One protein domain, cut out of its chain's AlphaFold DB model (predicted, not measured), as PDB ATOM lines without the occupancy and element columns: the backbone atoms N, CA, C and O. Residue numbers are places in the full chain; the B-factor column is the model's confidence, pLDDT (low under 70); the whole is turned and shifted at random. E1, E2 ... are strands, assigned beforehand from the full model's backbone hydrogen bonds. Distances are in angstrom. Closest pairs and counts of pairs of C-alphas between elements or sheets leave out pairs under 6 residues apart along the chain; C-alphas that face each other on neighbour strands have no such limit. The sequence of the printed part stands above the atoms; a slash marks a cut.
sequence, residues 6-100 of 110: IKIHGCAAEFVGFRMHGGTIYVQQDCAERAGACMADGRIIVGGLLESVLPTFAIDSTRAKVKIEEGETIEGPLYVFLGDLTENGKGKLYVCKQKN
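Overview. This is residues 6 to 100 of the 110 residues of an uncharacterized protein of Candidatus Bathyarchaeota archaeon RBG_13_46_16b (UniProt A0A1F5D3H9). The chain is wound in stacked turns, with strands E1, E2 and E3 side by side and parallel in one wall and the long links after them, residues 9 to 20, 28 to 40 and 47 to 57, stacked as the loops of the turns. E6 adds a fourth parallel strand, and the long, sharply bent hairpin of E4 and E5 carries the sheet on and folds back over it, with the far parts of its strands partly face to face with E2 and E3. The printed part has 95 residues and six named strands, E1 to E6 along the chain, with no named helix; its one mixed sheet has the order E1, E2, E3, E6, E5, E4. The class is all strand, though under half of the residues, 46 of 95, are in named elements. The whole is compact, with a radius of gyration of the C-alphas of 11.6 A and spans of 31 by 25 by 25 A.

Arrangement. Begin at E1, residues 6 to 8, an edge strand parallel to E2, residues 21 to 27, at 23 degrees; look for N 8 and O 26, 2.8 A apart. E2 is parallel to E3, residues 41 to 46, at 4 degrees, with N 45 and O 25 at 2.8 A. Go on to E4, residues 58 to 69, the other edge strand, which bends by 91 degrees at residue 64. E5, residues 72 to 83, bends by 96 degrees at residue 77 and forms an antiparallel hairpin with E4 at 147 degrees, with N 76 and O 64 at 2.7 A. E6, residues 91 to 96, forms a hairpin with E5 at 128 degrees, with N 79 and O 95 at 2.8 A. E4, E5 and E6 are a meander, each strand the antiparallel neighbour of the one before. E6 is also parallel to E3 at 9 degrees, with N 46 and O 94 at 2.8 A. This is a folded sheet, one sheet bent back on itself: E1, E2 and E3 face E5 and E4, with E6 as the hinge. Across the fold, the closest C-alphas of E2 and E4, those of Tyr 26 and Ile 68, are 7.0 A apart. E1 and E4 are apart, as are E2 and E5.

Along the chain. Find C-alpha 6 at (28.888, 40.492, 24.954), where E1 begins its 6.6 A. E2 measures 17.7 A and E3 16.3 A from first to last C-alpha. E4 starts at C-alpha 58, (18.506, 35.853, 3.921), and measures 24.7 A; E5 measures 24.1 A. E6 runs 16.8 A to C-alpha 96 at (33.818, 36.696, 8.059).

Size, cuts and confidence. The farthest C-alphas, those of Gly 71 and Thr 86, are 33.5 A apart. The printed part has no cut. The links E1 to E2, E2 to E3 and E3 to E4 are long, E4 to E5 is tight and E5 to E6 is short. The sheet is twisted. The mean pLDDT of the printed part is 97.7, and no printed residue is under 70.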
ATOM      1  N   ILE A   6      28.176  41.686  24.487       98.50
ATOM      2  CA  ILE A   6      28.888  40.492  24.954       98.50
ATOM      3  C   ILE A   6      30.046  40.248  23.989       98.50
ATOM      4  O   ILE A   6      29.823  40.181  22.781       98.50
ATOM      5  N   LYS A   7      31.265  40.098  24.519       98.25
ATOM      6  CA  LYS A   7      32.447  39.694  23.751       98.25
ATOM      7  C   LYS A   7      32.920  38.322  24.212       98.25
ATOM      8  O   LYS A   7      33.162  38.112  25.397       98.25
ATOM      9  N   ILE A   8      33.059  37.404  23.268       98.44
ATOM     10  CA  ILE A   8      33.564  36.051  23.479       98.44
ATOM     11  C   ILE A   8      34.878  35.959  22.706       98.44
ATOM     12  O   ILE A   8      34.881  35.910  21.480       98.44
ATOM     13  N   HIS A   9      36.004  35.969  23.422       98.12
ATOM     14  CA  HIS A   9      37.341  35.893  22.812       98.12
ATOM     15  C   HIS A   9      37.706  34.480  22.313       98.12
ATOM     16  O   HIS A   9      38.641  34.322  21.525       98.12
ATOM     17  N   GLY A  10      36.975  33.464  22.776       98.38
ATOM     18  CA  GLY A  10      37.076  32.077  22.321       98.38
ATOM     19  C   GLY A  10      36.005  31.709  21.292       98.38
ATOM     20  O   GLY A  10      35.434  32.579  20.629       98.38
ATOM     21  N   CYS A  11      35.731  30.409  21.194       98.38
ATOM     22  CA  CYS A  11      34.616  29.873  20.419       98.38
ATOM     23  C   CYS A  11      33.311  29.919  21.216       98.38
ATOM     24  O   CYS A  11      33.310  29.949  22.451       98.38
ATOM     25  N   ALA A  12      32.196  29.869  20.501       97.81
ATOM     26  CA  ALA A  12      30.875  29.698  21.075       97.81
ATOM     27  C   ALA A  12      30.198  28.452  20.490       97.81
ATOM     28  O   ALA A  12      30.319  28.167  19.300       97.81
ATOM     29  N   ALA A  13      29.509  27.702  21.348       95.50
ATOM     30  CA  ALA A  13      28.756  26.519  20.948       95.50
ATOM     31  C   ALA A  13      27.435  26.913  20.257       95.50
ATOM     32  O   ALA A  13      27.272  28.035  19.777       95.50
ATOM     33  N   GLU A  14      26.491  25.982  20.186       96.06
ATOM     34  CA  GLU A  14      25.221  26.176  19.492       96.06
ATOM     35  C   GLU A  14      24.379  27.314  20.102       96.06
ATOM     36  O   GLU A  14      24.514  27.666  21.278       96.06
ATOM     37  N   PHE A  15      23.448  27.853  19.308       97.38
ATOM     38  CA  PHE A  15      22.402  28.779  19.773       97.38
ATOM     39  C   PHE A  15      22.900  30.129  20.326       97.38
ATOM     40  O   PHE A  15      22.219  30.777  21.135       97.38
ATOM     41  N   VAL A  16      24.053  30.623  19.864       98.12
ATOM     42  CA  VAL A  16      24.496  31.993  20.179       98.12
ATOM     43  C   VAL A  16      23.408  32.994  19.812       98.12
ATOM     44  O   VAL A  16      22.944  33.044  18.677       98.12
ATOM     45  N   GLY A  17      23.001  33.819  20.777       98.06
ATOM     46  CA  GLY A  17      21.969  34.830  20.557       98.06
ATOM     47  C   GLY A  17      20.546  34.277  20.425       98.06
ATOM     48  O   GLY A  17      19.688  34.985  19.900       98.06
ATOM     49  N   PHE A  18      20.268  33.068  20.930       98.19
ATOM     50  CA  PHE A  18      18.911  32.519  20.971       98.19
ATOM     51  C   PHE A  18      17.916  33.498  21.608       98.19
ATOM     52  O   PHE A  18      18.141  34.010  22.714       98.19
ATOM     53  N   ARG A  19      16.817  33.777  20.896       98.00
ATOM     54  CA  ARG A  19      15.768  34.723  21.324       98.00
ATOM     55  C   ARG A  19      16.300  36.110  21.708       98.00
ATOM     56  O   ARG A  19      15.874  36.738  22.684       98.00
ATOM     57  N   MET A  20      17.291  36.599  20.968       98.25
ATOM     58  CA  MET A  20      17.794  37.965  21.094       98.25
ATOM     59  C   MET A  20      16.776  38.987  20.564       98.25
ATOM     60  O   MET A  20      16.151  38.779  19.536       98.25
ATOM     61  N   HIS A  21      16.617  40.104  21.277       98.31
ATOM     62  CA  HIS A  21      15.714  41.216  20.951       98.31
ATOM     63  C   HIS A  21      16.465  42.552  20.785       98.31
ATOM     64  O   HIS A  21      15.844  43.608  20.770       98.31
ATOM     65  N   GLY A  22      17.799  42.533  20.768       98.25
ATOM     66  CA  GLY A  22      18.637  43.731  20.724       98.25
ATOM     67  C   GLY A  22      19.993  43.537  21.402       98.25
ATOM     68  O   GLY A  22      20.234  42.535  22.080       98.25
ATOM     69  N   GLY A  23      20.882  44.521  21.248       98.44
ATOM     70  CA  GLY A  23      22.273  44.461  21.711       98.44
ATOM     71  C   GLY A  23      23.243  43.938  20.648       98.44
ATOM     72  O   GLY A  23      22.890  43.821  19.473       98.44
ATOM     73  N   THR A  24      24.480  43.656  21.058       98.69
ATOM     74  CA  THR A  24      25.527  43.091  20.192       98.69
ATOM     75  C   THR A  24      26.190  41.893  20.873       98.69
ATOM     76  O   THR A  24      26.557  41.979  22.042       98.69
ATOM     77  N   ILE A  25      26.360  40.790  20.149       98.69
ATOM     78  CA  ILE A  25      27.205  39.662  20.557       98.69
ATOM     79  C   ILE A  25      28.337  39.554  19.542       98.69
ATOM     80  O   ILE A  25      28.086  39.470  18.342       98.69
ATOM     81  N   TYR A  26      29.573  39.573  20.020       98.62
ATOM     82  CA  TYR A  26      30.763  39.339  19.216       98.62
ATOM     83  C   TYR A  26      31.444  38.044  19.659       98.62
ATOM     84  O   TYR A  26      31.766  37.890  20.836       98.62
ATOM     85  N   VAL A  27      31.679  37.141  18.709       98.62
ATOM     86  CA  VAL A  27      32.475  35.921  18.865       98.62
ATOM     87  C   VAL A  27      33.730  36.070  18.009       98.62
ATOM     88  O   VAL A  27      33.639  36.208  16.791       98.62
ATOM     89  N   GLN A  28      34.902  36.088  18.641       98.12
ATOM     90  CA  GLN A  28      36.182  36.319  17.967       98.12
ATOM     91  C   GLN A  28      36.644  35.111  17.146       98.12
ATOM     92  O   GLN A  28      37.259  35.285  16.090       98.12
ATOM     93  N   GLN A  29      36.357  33.903  17.629       98.19
ATOM     94  CA  GLN A  29      36.676  32.651  16.949       98.19
ATOM     95  C   GLN A  29      35.398  32.033  16.370       98.19
ATOM     96  O   GLN A  29      34.549  32.753  15.836       98.19
ATOM     97  N   ASP A  30      35.287  30.713  16.438       98.38
ATOM     98  CA  ASP A  30      34.278  29.959  15.718       98.38
ATOM     99  C   ASP A  30      32.955  29.914  16.482       98.38
ATOM    100  O   ASP A  30      32.903  30.004  17.714       98.38
ATOM    101  N   CYS A  31      31.873  29.786  15.725       97.62
ATOM    102  CA  CYS A  31      30.530  29.604  16.234       97.62
ATOM    103  C   CYS A  31      29.949  28.324  15.635       97.62
ATOM    104  O   CYS A  31      29.947  28.156  14.412       97.62
ATOM    105  N   ALA A  32      29.436  27.449  16.497       94.88
ATOM    106  CA  ALA A  32      28.705  26.267  16.059       94.88
ATOM    107  C   ALA A  32      27.334  26.650  15.463       94.88
ATOM    108  O   ALA A  32      27.019  27.828  15.244       94.88
ATOM    109  N   GLU A  33      26.505  25.649  15.192       94.62
ATOM    110  CA  GLU A  33      25.217  25.817  14.522       94.62
ATOM    111  C   GLU A  33      24.216  26.754  15.238       94.62
ATOM    112  O   GLU A  33      24.258  27.016  16.445       94.62
ATOM    113  N   ARG A  34      23.210  27.207  14.473       97.19
ATOM    114  CA  ARG A  34      21.998  27.893  14.974       97.19
ATOM    115  C   ARG A  34      22.237  29.257  15.630       97.19
ATOM    116  O   ARG A  34      21.430  29.704  16.450       97.19
ATOM    117  N   ALA A  35      23.306  29.948  15.244       98.12
ATOM    118  CA  ALA A  35      23.507  31.345  15.611       98.12
ATOM    119  C   ALA A  35      22.289  32.197  15.199       98.12
ATOM    120  O   ALA A  35      21.839  32.151  14.055       98.12
ATOM    121  N   GLY A  36      21.749  32.970  16.140       98.31
ATOM    122  CA  GLY A  36      20.608  33.857  15.913       98.31
ATOM    123  C   GLY A  36      19.245  33.167  15.834       98.31
ATOM    124  O   GLY A  36      18.280  33.821  15.449       98.31
ATOM    125  N   ALA A  37      19.129  31.889  16.214       98.38
ATOM    126  CA  ALA A  37      17.841  31.196  16.246       98.38
ATOM    127  C   ALA A  37      16.778  31.989  17.034       98.38
ATOM    128  O   ALA A  37      16.992  32.365  18.195       98.38
ATOM    129  N   CYS A  38      15.626  32.229  16.405       98.25
ATOM    130  CA  CYS A  38      14.524  33.010  16.962       98.25
ATOM    131  C   CYS A  38      14.926  34.440  17.389       98.25
ATOM    132  O   CYS A  38      14.349  34.980  18.336       98.25
ATOM    133  N   MET A  39      15.937  35.061  16.764       98.50
ATOM    134  CA  MET A  39      16.289  36.453  17.064       98.50
ATOM    135  C   MET A  39      15.311  37.433  16.403       98.50
ATOM    136  O   MET A  39      15.118  37.409  15.192       98.50
ATOM    137  N   ALA A  40      14.742  38.336  17.198       98.44
ATOM    138  CA  ALA A  40      13.829  39.379  16.739       98.44
ATOM    139  C   ALA A  40      14.546  40.675  16.329       98.44
ATOM    140  O   ALA A  40      14.047  41.411  15.483       98.44
ATOM    141  N   ASP A  41      15.687  40.992  16.952       98.56
ATOM    142  CA  ASP A  41      16.514  42.172  16.653       98.56
ATOM    143  C   ASP A  41      17.921  41.988  17.262       98.56
ATOM    144  O   ASP A  41      18.166  41.045  18.017       98.56
ATOM    145  N   GLY A  42      18.844  42.908  16.989       98.38
ATOM    146  CA  GLY A  42      20.218  42.902  17.483       98.38
ATOM    147  C   GLY A  42      21.234  42.477  16.429       98.38
ATOM    148  O   GLY A  42      20.916  42.274  15.257       98.38
ATOM    149  N   ARG A  43      22.501  42.389  16.845       98.38
ATOM    150  CA  ARG A  43      23.616  42.039  15.959       98.38
ATOM    151  C   ARG A  43      24.453  40.916  16.557       98.38
ATOM    152  O   ARG A  43      24.873  41.022  17.708       98.38
ATOM    153  N   ILE A  44      24.736  39.892  15.763       98.69
ATOM    154  CA  ILE A  44      25.698  38.834  16.078       98.69
ATOM    155  C   ILE A  44      26.843  38.953  15.076       98.69
ATOM    156  O   ILE A  44      26.604  39.066  13.876       98.69
ATOM    157  N   ILE A  45      28.079  38.986  15.561       98.69
ATOM    158  CA  ILE A  45      29.280  39.150  14.745       98.69
ATOM    159  C   ILE A  45      30.193  37.954  14.997       98.69
ATOM    160  O   ILE A  45      30.638  37.760  16.127       98.69
ATOM    161  N   VAL A  46      30.476  37.175  13.954       98.44
ATOM    162  CA  VAL A  46      31.346  35.995  14.001       98.44
ATOM    163  C   VAL A  46      32.632  36.291  13.232       98.44
ATOM    164  O   VAL A  46      32.630  36.456  12.009       98.44
ATOM    165  N   GLY A  47      33.735  36.387  13.974       97.50
ATOM    166  CA  GLY A  47      35.079  36.608  13.443       97.50
ATOM    167  C   GLY A  47      35.766  35.333  12.947       97.50
ATOM    168  O   GLY A  47      36.783  35.434  12.257       97.50
ATOM    169  N   GLY A  48      35.250  34.151  13.297       97.69
ATOM    170  CA  GLY A  48      35.730  32.830  12.879       97.69
ATOM    171  C   GLY A  48      34.875  32.148  11.809       97.69
ATOM    172  O   GLY A  48      34.215  32.800  10.994       97.69
ATOM    173  N   LEU A  49      34.920  30.819  11.816       98.19
ATOM    174  CA  LEU A  49      34.024  29.945  11.067       98.19
ATOM    175  C   LEU A  49      32.634  29.940  11.724       98.19
ATOM    176  O   LEU A  49      32.512  29.869  12.944       98.19
ATOM    177  N   LEU A  50      31.592  29.994  10.905       98.12
ATOM    178  CA  LEU A  50      30.223  29.676  11.273       98.12
ATOM    179  C   LEU A  50      29.823  28.409  10.514       98.12
ATOM    180  O   LEU A  50      29.745  28.422   9.284       98.12
ATOM    181  N   GLU A  51      29.562  27.325  11.240       96.06
ATOM    182  CA  GLU A  51      29.287  26.011  10.635       96.06
ATOM    183  C   GLU A  51      28.116  26.054   9.643       96.06
ATOM    184  O   GLU A  51      28.213  25.533   8.532       96.06
ATOM    185  N   SER A  52      27.028  26.739  10.001       96.25
ATOM    186  CA  SER A  52      25.859  26.898   9.140       96.25
ATOM    187  C   SER A  52      25.098  28.190   9.430       96.25
ATOM    188  O   SER A  52      25.072  28.696  10.554       96.25
ATOM    189  N   VAL A  53      24.446  28.716   8.395       97.56
ATOM    190  CA  VAL A  53      23.454  29.789   8.513       97.56
ATOM    191  C   VAL A  53      22.074  29.140   8.487       97.56
ATOM    192  O   VAL A  53      21.808  28.274   7.652       97.56
ATOM    193  N   LEU A  54      21.192  29.540   9.404       98.00
ATOM    194  CA  LEU A  54      19.828  29.015   9.438       98.00
ATOM    195  C   LEU A  54      19.091  29.331   8.123       98.00
ATOM    196  O   LEU A  54      19.222  30.443   7.611       98.00
ATOM    197  N   PRO A  55      18.257  28.414   7.594       97.38
ATOM    198  CA  PRO A  55      17.503  28.642   6.354       97.38
ATOM    199  C   PRO A  55      16.560  29.852   6.394       97.38
ATOM    200  O   PRO A  55      16.108  30.323   5.356       97.38
ATOM    201  N   THR A  56      16.245  30.339   7.592       98.25
ATOM    202  CA  THR A  56      15.390  31.500   7.842       98.25
ATOM    203  C   THR A  56      16.174  32.814   7.900       98.25
ATOM    204  O   THR A  56      15.627  33.837   8.295       98.25
ATOM    205  N   PHE A  57      17.444  32.813   7.495       98.56
ATOM    206  CA  PHE A  57      18.238  34.015   7.265       98.56
ATOM    207  C   PHE A  57      18.450  34.220   5.764       98.56
ATOM    208  O   PHE A  57      18.849  33.303   5.046       98.56
ATOM    209  N   ALA A  58      18.223  35.445   5.293       98.31
ATOM    210  CA  ALA A  58      18.506  35.853   3.921       98.31
ATOM    211  C   ALA A  58      19.818  36.636   3.870       98.31
ATOM    212  O   ALA A  58      20.074  37.470   4.737       98.31
ATOM    213  N   ILE A  59      20.649  36.387   2.859       98.56
ATOM    214  CA  ILE A  59      21.800  37.256   2.608       98.56
ATOM    215  C   ILE A  59      21.301  38.634   2.142       98.56
ATOM    216  O   ILE A  59      20.343  38.718   1.382       98.56
ATOM    217  N   ASP A  60      21.929  39.699   2.634       98.44
ATOM    218  CA  ASP A  60      21.563  41.090   2.335       98.44
ATOM    219  C   ASP A  60      22.682  41.835   1.615       98.44
ATOM    220  O   ASP A  60      22.451  42.515   0.622       98.44
ATOM    221  N   SER A  61      23.912  41.737   2.119       98.12
ATOM    222  CA  SER A  61      25.035  42.488   1.564       98.12
ATOM    223  C   SER A  61      26.383  41.888   1.960       98.12
ATOM    224  O   SER A  61      26.481  41.030   2.838       98.12
ATOM    225  N   THR A  62      27.453  42.375   1.329       98.12
ATOM    226  CA  THR A  62      28.826  42.203   1.822       98.12
ATOM    227  C   THR A  62      29.348  43.547   2.323       98.12
ATOM    228  O   THR A  62      29.176  44.570   1.661       98.12
ATOM    229  N   ARG A  63      30.005  43.573   3.487       97.88
ATOM    230  CA  ARG A  63      30.593  44.795   4.063       97.88
ATOM    231  C   ARG A  63      32.090  44.664   4.280       97.88
ATOM    232  O   ARG A  63      32.570  43.634   4.732       97.88
ATOM    233  N   ALA A  64      32.821  45.747   4.022       97.56
ATOM    234  CA  ALA A  64      34.266  45.803   4.234       97.56
ATOM    235  C   ALA A  64      34.663  45.822   5.717       97.56
ATOM    236  O   ALA A  64      35.787  45.463   6.025       97.56
ATOM    237  N   LYS A  65      33.765  46.230   6.624       97.25
ATOM    238  CA  LYS A  65      33.994  46.217   8.075       97.25
ATOM    239  C   LYS A  65      32.696  46.272   8.875       97.25
ATOM    240  O   LYS A  65      31.661  46.709   8.363       97.25
ATOM    241  N   VAL A  66      32.764  45.897  10.150       97.62
ATOM    242  CA  VAL A  66      31.674  46.044  11.126       97.62
ATOM    243  C   VAL A  66      32.199  46.589  12.455       97.62
ATOM    244  O   VAL A  66      33.231  46.156  12.958       97.62
ATOM    245  N   LYS A  67      31.485  47.559  13.036       97.50
ATOM    246  CA  LYS A  67      31.790  48.120  14.359       97.50
ATOM    247  C   LYS A  67      31.203  47.239  15.462       97.50
ATOM    248  O   LYS A  67      29.981  47.026  15.469       97.50
ATOM    249  N   ILE A  68      32.057  46.799  16.388       97.00
ATOM    250  CA  ILE A  68      31.670  46.066  17.601       97.00
ATOM    251  C   ILE A  68      31.186  47.084  18.634       97.00
ATOM    252  O   ILE A  68      30.000  47.116  18.968       97.00
ATOM    253  N   GLU A  69      32.083  47.989  19.020       96.75
ATOM    254  CA  GLU A  69      31.844  49.127  19.903       96.75
ATOM    255  C   GLU A  69      32.713  50.329  19.508       96.75
ATOM    256  O   GLU A  69      33.334  50.354  18.446       96.75
ATOM    257  N   GLU A  70      32.683  51.400  20.296       95.25
ATOM    258  CA  GLU A  70      33.511  52.576  20.037       95.25
ATOM    259  C   GLU A  70      35.006  52.244  20.096       95.25
ATOM    260  O   GLU A  70      35.470  51.611  21.033       95.25
ATOM    261  N   GLY A  71      35.748  52.634  19.055       95.44
ATOM    262  CA  GLY A  71      37.174  52.325  18.925       95.44
ATOM    263  C   GLY A  71      37.505  50.907  18.445       95.44
ATOM    264  O   GLY A  71      38.666  50.651  18.146       95.44
ATOM    265  N   GLU A  72      36.523  50.008  18.303       96.88
ATOM    266  CA  GLU A  72      36.774  48.610  17.930       96.88
ATOM    267  C   GLU A  72      35.936  48.164  16.719       96.88
ATOM    268  O   GLU A  72      34.696  48.132  16.735       96.88
ATOM    269  N   THR A  73      36.631  47.791  15.642       97.31
ATOM    270  CA  THR A  73      36.044  47.302  14.390       97.31
ATOM    271  C   THR A  73      36.673  45.982  13.967       97.31
ATOM    272  O   THR A  73      37.843  45.719  14.230       97.31
ATOM    273  N   ILE A  74      35.889  45.164  13.272       95.81
ATOM    274  CA  ILE A  74      36.387  44.005  12.532       95.81
ATOM    275  C   ILE A  74      36.439  44.383  11.066       95.81
ATOM    276  O   ILE A  74      35.421  44.781  10.493       95.81
ATOM    277  N   GLU A  75      37.612  44.226  10.472       95.38
ATOM    278  CA  GLU A  75      37.802  44.345   9.034       95.38
ATOM    279  C   GLU A  75      37.364  43.047   8.336       95.38
ATOM    280  O   GLU A  75      37.533  41.941   8.847       95.38
ATOM    281  N   GLY A  76      36.722  43.203   7.187       90.44
ATOM    282  CA  GLY A  76      36.088  42.146   6.411       90.44
ATOM    283  C   GLY A  76      36.929  41.677   5.220       90.44
ATOM    284  O   GLY A  76      38.159  41.668   5.290       90.44
ATOM    285  N   PRO A  77      36.282  41.297   4.098       96.69
ATOM    286  CA  PRO A  77      34.836  41.230   3.861       96.69
ATOM    287  C   PRO A  77      34.028  40.397   4.867       96.69
ATOM    288  O   PRO A  77      34.433  39.318   5.288       96.69
ATOM    289  N   LEU A  78      32.838  40.890   5.212       98.44
ATOM    290  CA  LEU A  78      31.841  40.175   6.003       98.44
ATOM    291  C   LEU A  78      30.560  40.006   5.193       98.44
ATOM    292  O   LEU A  78      30.036  40.995   4.676       98.44
ATOM    293  N   TYR A  79      30.033  38.786   5.133       98.69
ATOM    294  CA  TYR A  79      28.648  38.574   4.733       98.69
ATOM    295  C   TYR A  79      27.721  39.143   5.805       98.69
ATOM    296  O   TYR A  79      27.992  39.011   7.002       98.69
ATOM    297  N   VAL A  80      26.636  39.774   5.370       98.62
ATOM    298  CA  VAL A  80      25.556  40.251   6.228       98.62
ATOM    299  C   VAL A  80      24.307  39.464   5.878       98.62
ATOM    300  O   VAL A  80      23.833  39.526   4.746       98.62
ATOM    301  N   PHE A  81      23.778  38.751   6.864       98.75
ATOM    302  CA  PHE A  81      22.494  38.074   6.774       98.75
ATOM    303  C   PHE A  81      21.456  38.785   7.644       98.75
ATOM    304  O   PHE A  81      21.769  39.231   8.753       98.75
ATOM    305  N   LEU A  82      20.224  38.865   7.145       98.69
ATOM    306  CA  LEU A  82      19.050  39.361   7.855       98.69
ATOM    307  C   LEU A  82      18.178  38.190   8.294       98.69
ATOM    308  O   LEU A  82      17.844  37.314   7.496       98.69
ATOM    309  N   GLY A  83      17.809  38.191   9.566       97.69
ATOM    310  CA  GLY A  83      17.003  37.149  10.182       97.69
ATOM    311  C   GLY A  83      16.756  37.447  11.663       97.69
ATOM    312  O   GLY A  83      17.163  38.479  12.174       97.69
ATOM    313  N   ASP A  84      16.057  36.608  12.402       98.25
ATOM    314  CA  ASP A  84      15.366  35.426  11.909       98.25
ATOM    315  C   ASP A  84      14.094  35.862  11.154       98.25
ATOM    316  O   ASP A  84      13.318  36.677  11.659       98.25
ATOM    317  N   LEU A  85      13.874  35.383   9.925       98.31
ATOM    318  CA  LEU A  85      12.690  35.742   9.132       98.31
ATOM    319  C   LEU A  85      11.389  35.238   9.771       98.31
ATOM    320  O   LEU A  85      10.332  35.807   9.507       98.31
ATOM    321  N   THR A  86      11.455  34.242  10.662       98.00
ATOM    322  CA  THR A  86      10.296  33.840  11.477       98.00
ATOM    323  C   THR A  86       9.954  34.868  12.559       98.00
ATOM    324  O   THR A  86       8.858  34.829  13.107       98.00
ATOM    325  N   GLU A  87      10.859  35.813  12.838       98.00
ATOM    326  CA  GLU A  87      10.767  36.834  13.889       98.00
ATOM    327  C   GLU A  87      10.867  38.271  13.323       98.00
ATOM    328  O   GLU A  87      11.396  39.182  13.962       98.00
ATOM    329  N   ASN A  88      10.323  38.511  12.125       94.81
ATOM    330  CA  ASN A  88      10.323  39.796  11.392       94.81
ATOM    331  C   ASN A  88      11.665  40.224  10.756       94.81
ATOM    332  O   ASN A  88      11.720  41.303  10.165       94.81
ATOM    333  N   GLY A  89      12.734  39.426  10.856       95.44
ATOM    334  CA  GLY A  89      13.950  39.596  10.047       95.44
ATOM    335  C   GLY A  89      14.802  40.839  10.328       95.44
ATOM    336  O   GLY A  89      15.560  41.260   9.457       95.44
ATOM    337  N   LYS A  90      14.684  41.469  11.506       98.19
ATOM    338  CA  LYS A  90      15.438  42.700  11.832       98.19
ATOM    339  C   LYS A  90      16.839  42.447  12.389       98.19
ATOM    340  O   LYS A  90      17.673  43.354  12.383       98.19
ATOM    341  N   GLY A  91      17.097  41.241  12.882       98.56
ATOM    342  CA  GLY A  91      18.405  40.840  13.373       98.56
ATOM    343  C   GLY A  91      19.439  40.759  12.255       98.56
ATOM    344  O   GLY A  91      19.125  40.494  11.094       98.56
ATOM    345  N   LYS A  92      20.697  41.024  12.612       98.69
ATOM    346  CA  LYS A  92      21.822  41.015  11.671       98.69
ATOM    347  C   LYS A  92      22.889  40.041  12.126       98.69
ATOM    348  O   LYS A  92      23.421  40.179  13.228       98.69
ATOM    349  N   LEU A  93      23.244  39.116  11.248       98.69
ATOM    350  CA  LEU A  93      24.340  38.180  11.441       98.69
ATOM    351  C   LEU A  93      25.481  38.551  10.489       98.69
ATOM    352  O   LEU A  93      25.324  38.518   9.271       98.69
ATOM    353  N   TYR A  94      26.619  38.940  11.058       98.62
ATOM    354  CA  TYR A  94      27.840  39.271  10.332       98.62
ATOM    355  C   TYR A  94      28.801  38.090  10.403       98.62
ATOM    356  O   TYR A  94      29.126  37.640  11.501       98.62
ATOM    357  N   VAL A  95      29.282  37.618   9.255       98.38
ATOM    358  CA  VAL A  95      30.150  36.434   9.165       98.38
ATOM    359  C   VAL A  95      31.368  36.755   8.309       98.38
ATOM    360  O   VAL A  95      31.220  37.241   7.189       98.38
ATOM    361  N   CYS A  96      32.576  36.492   8.812       97.81
ATOM    362  CA  CYS A  96      33.818  36.696   8.059       97.81
ATOM    363  C   CYS A  96      33.829  35.862   6.764       97.81
ATOM    364  O   CYS A  96      33.862  34.634   6.817       97.81
ATOM    365  N   LYS A  97      33.844  36.506   5.591       97.69
ATOM    366  CA  LYS A  97      33.751  35.818   4.293       97.69
ATOM    367  C   LYS A  97      34.923  34.863   4.066       97.69
ATOM    368  O   LYS A  97      34.724  33.726   3.657       97.69
ATOM    369  N   GLN A  98      36.145  35.299   4.365       97.00
ATOM    370  CA  GLN A  98      37.361  34.531   4.078       97.00
ATOM    371  C   GLN A  98      37.436  33.217   4.858       97.00
ATOM    372  O   GLN A  98      37.994  32.245   4.361       97.00
ATOM    373  N   LYS A  99      36.861  33.181   6.065       97.75
ATOM    374  CA  LYS A  99      36.817  31.975   6.901       97.75
ATOM    375  C   LYS A  99      35.628  31.064   6.595       97.75
ATOM    376  O   LYS A  99      35.544  29.987   7.167       97.75
ATOM    377  N   ASN A 100      34.722  31.479   5.708       98.06
ATOM    378  CA  ASN A 100      33.465  30.788   5.428       98.06
ATOM    379  C   ASN A 100      33.244  30.580   3.913       98.06
ATOM    380  O   ASN A 100      32.240  31.045   3.366       98.06
TER     381      ASN A 100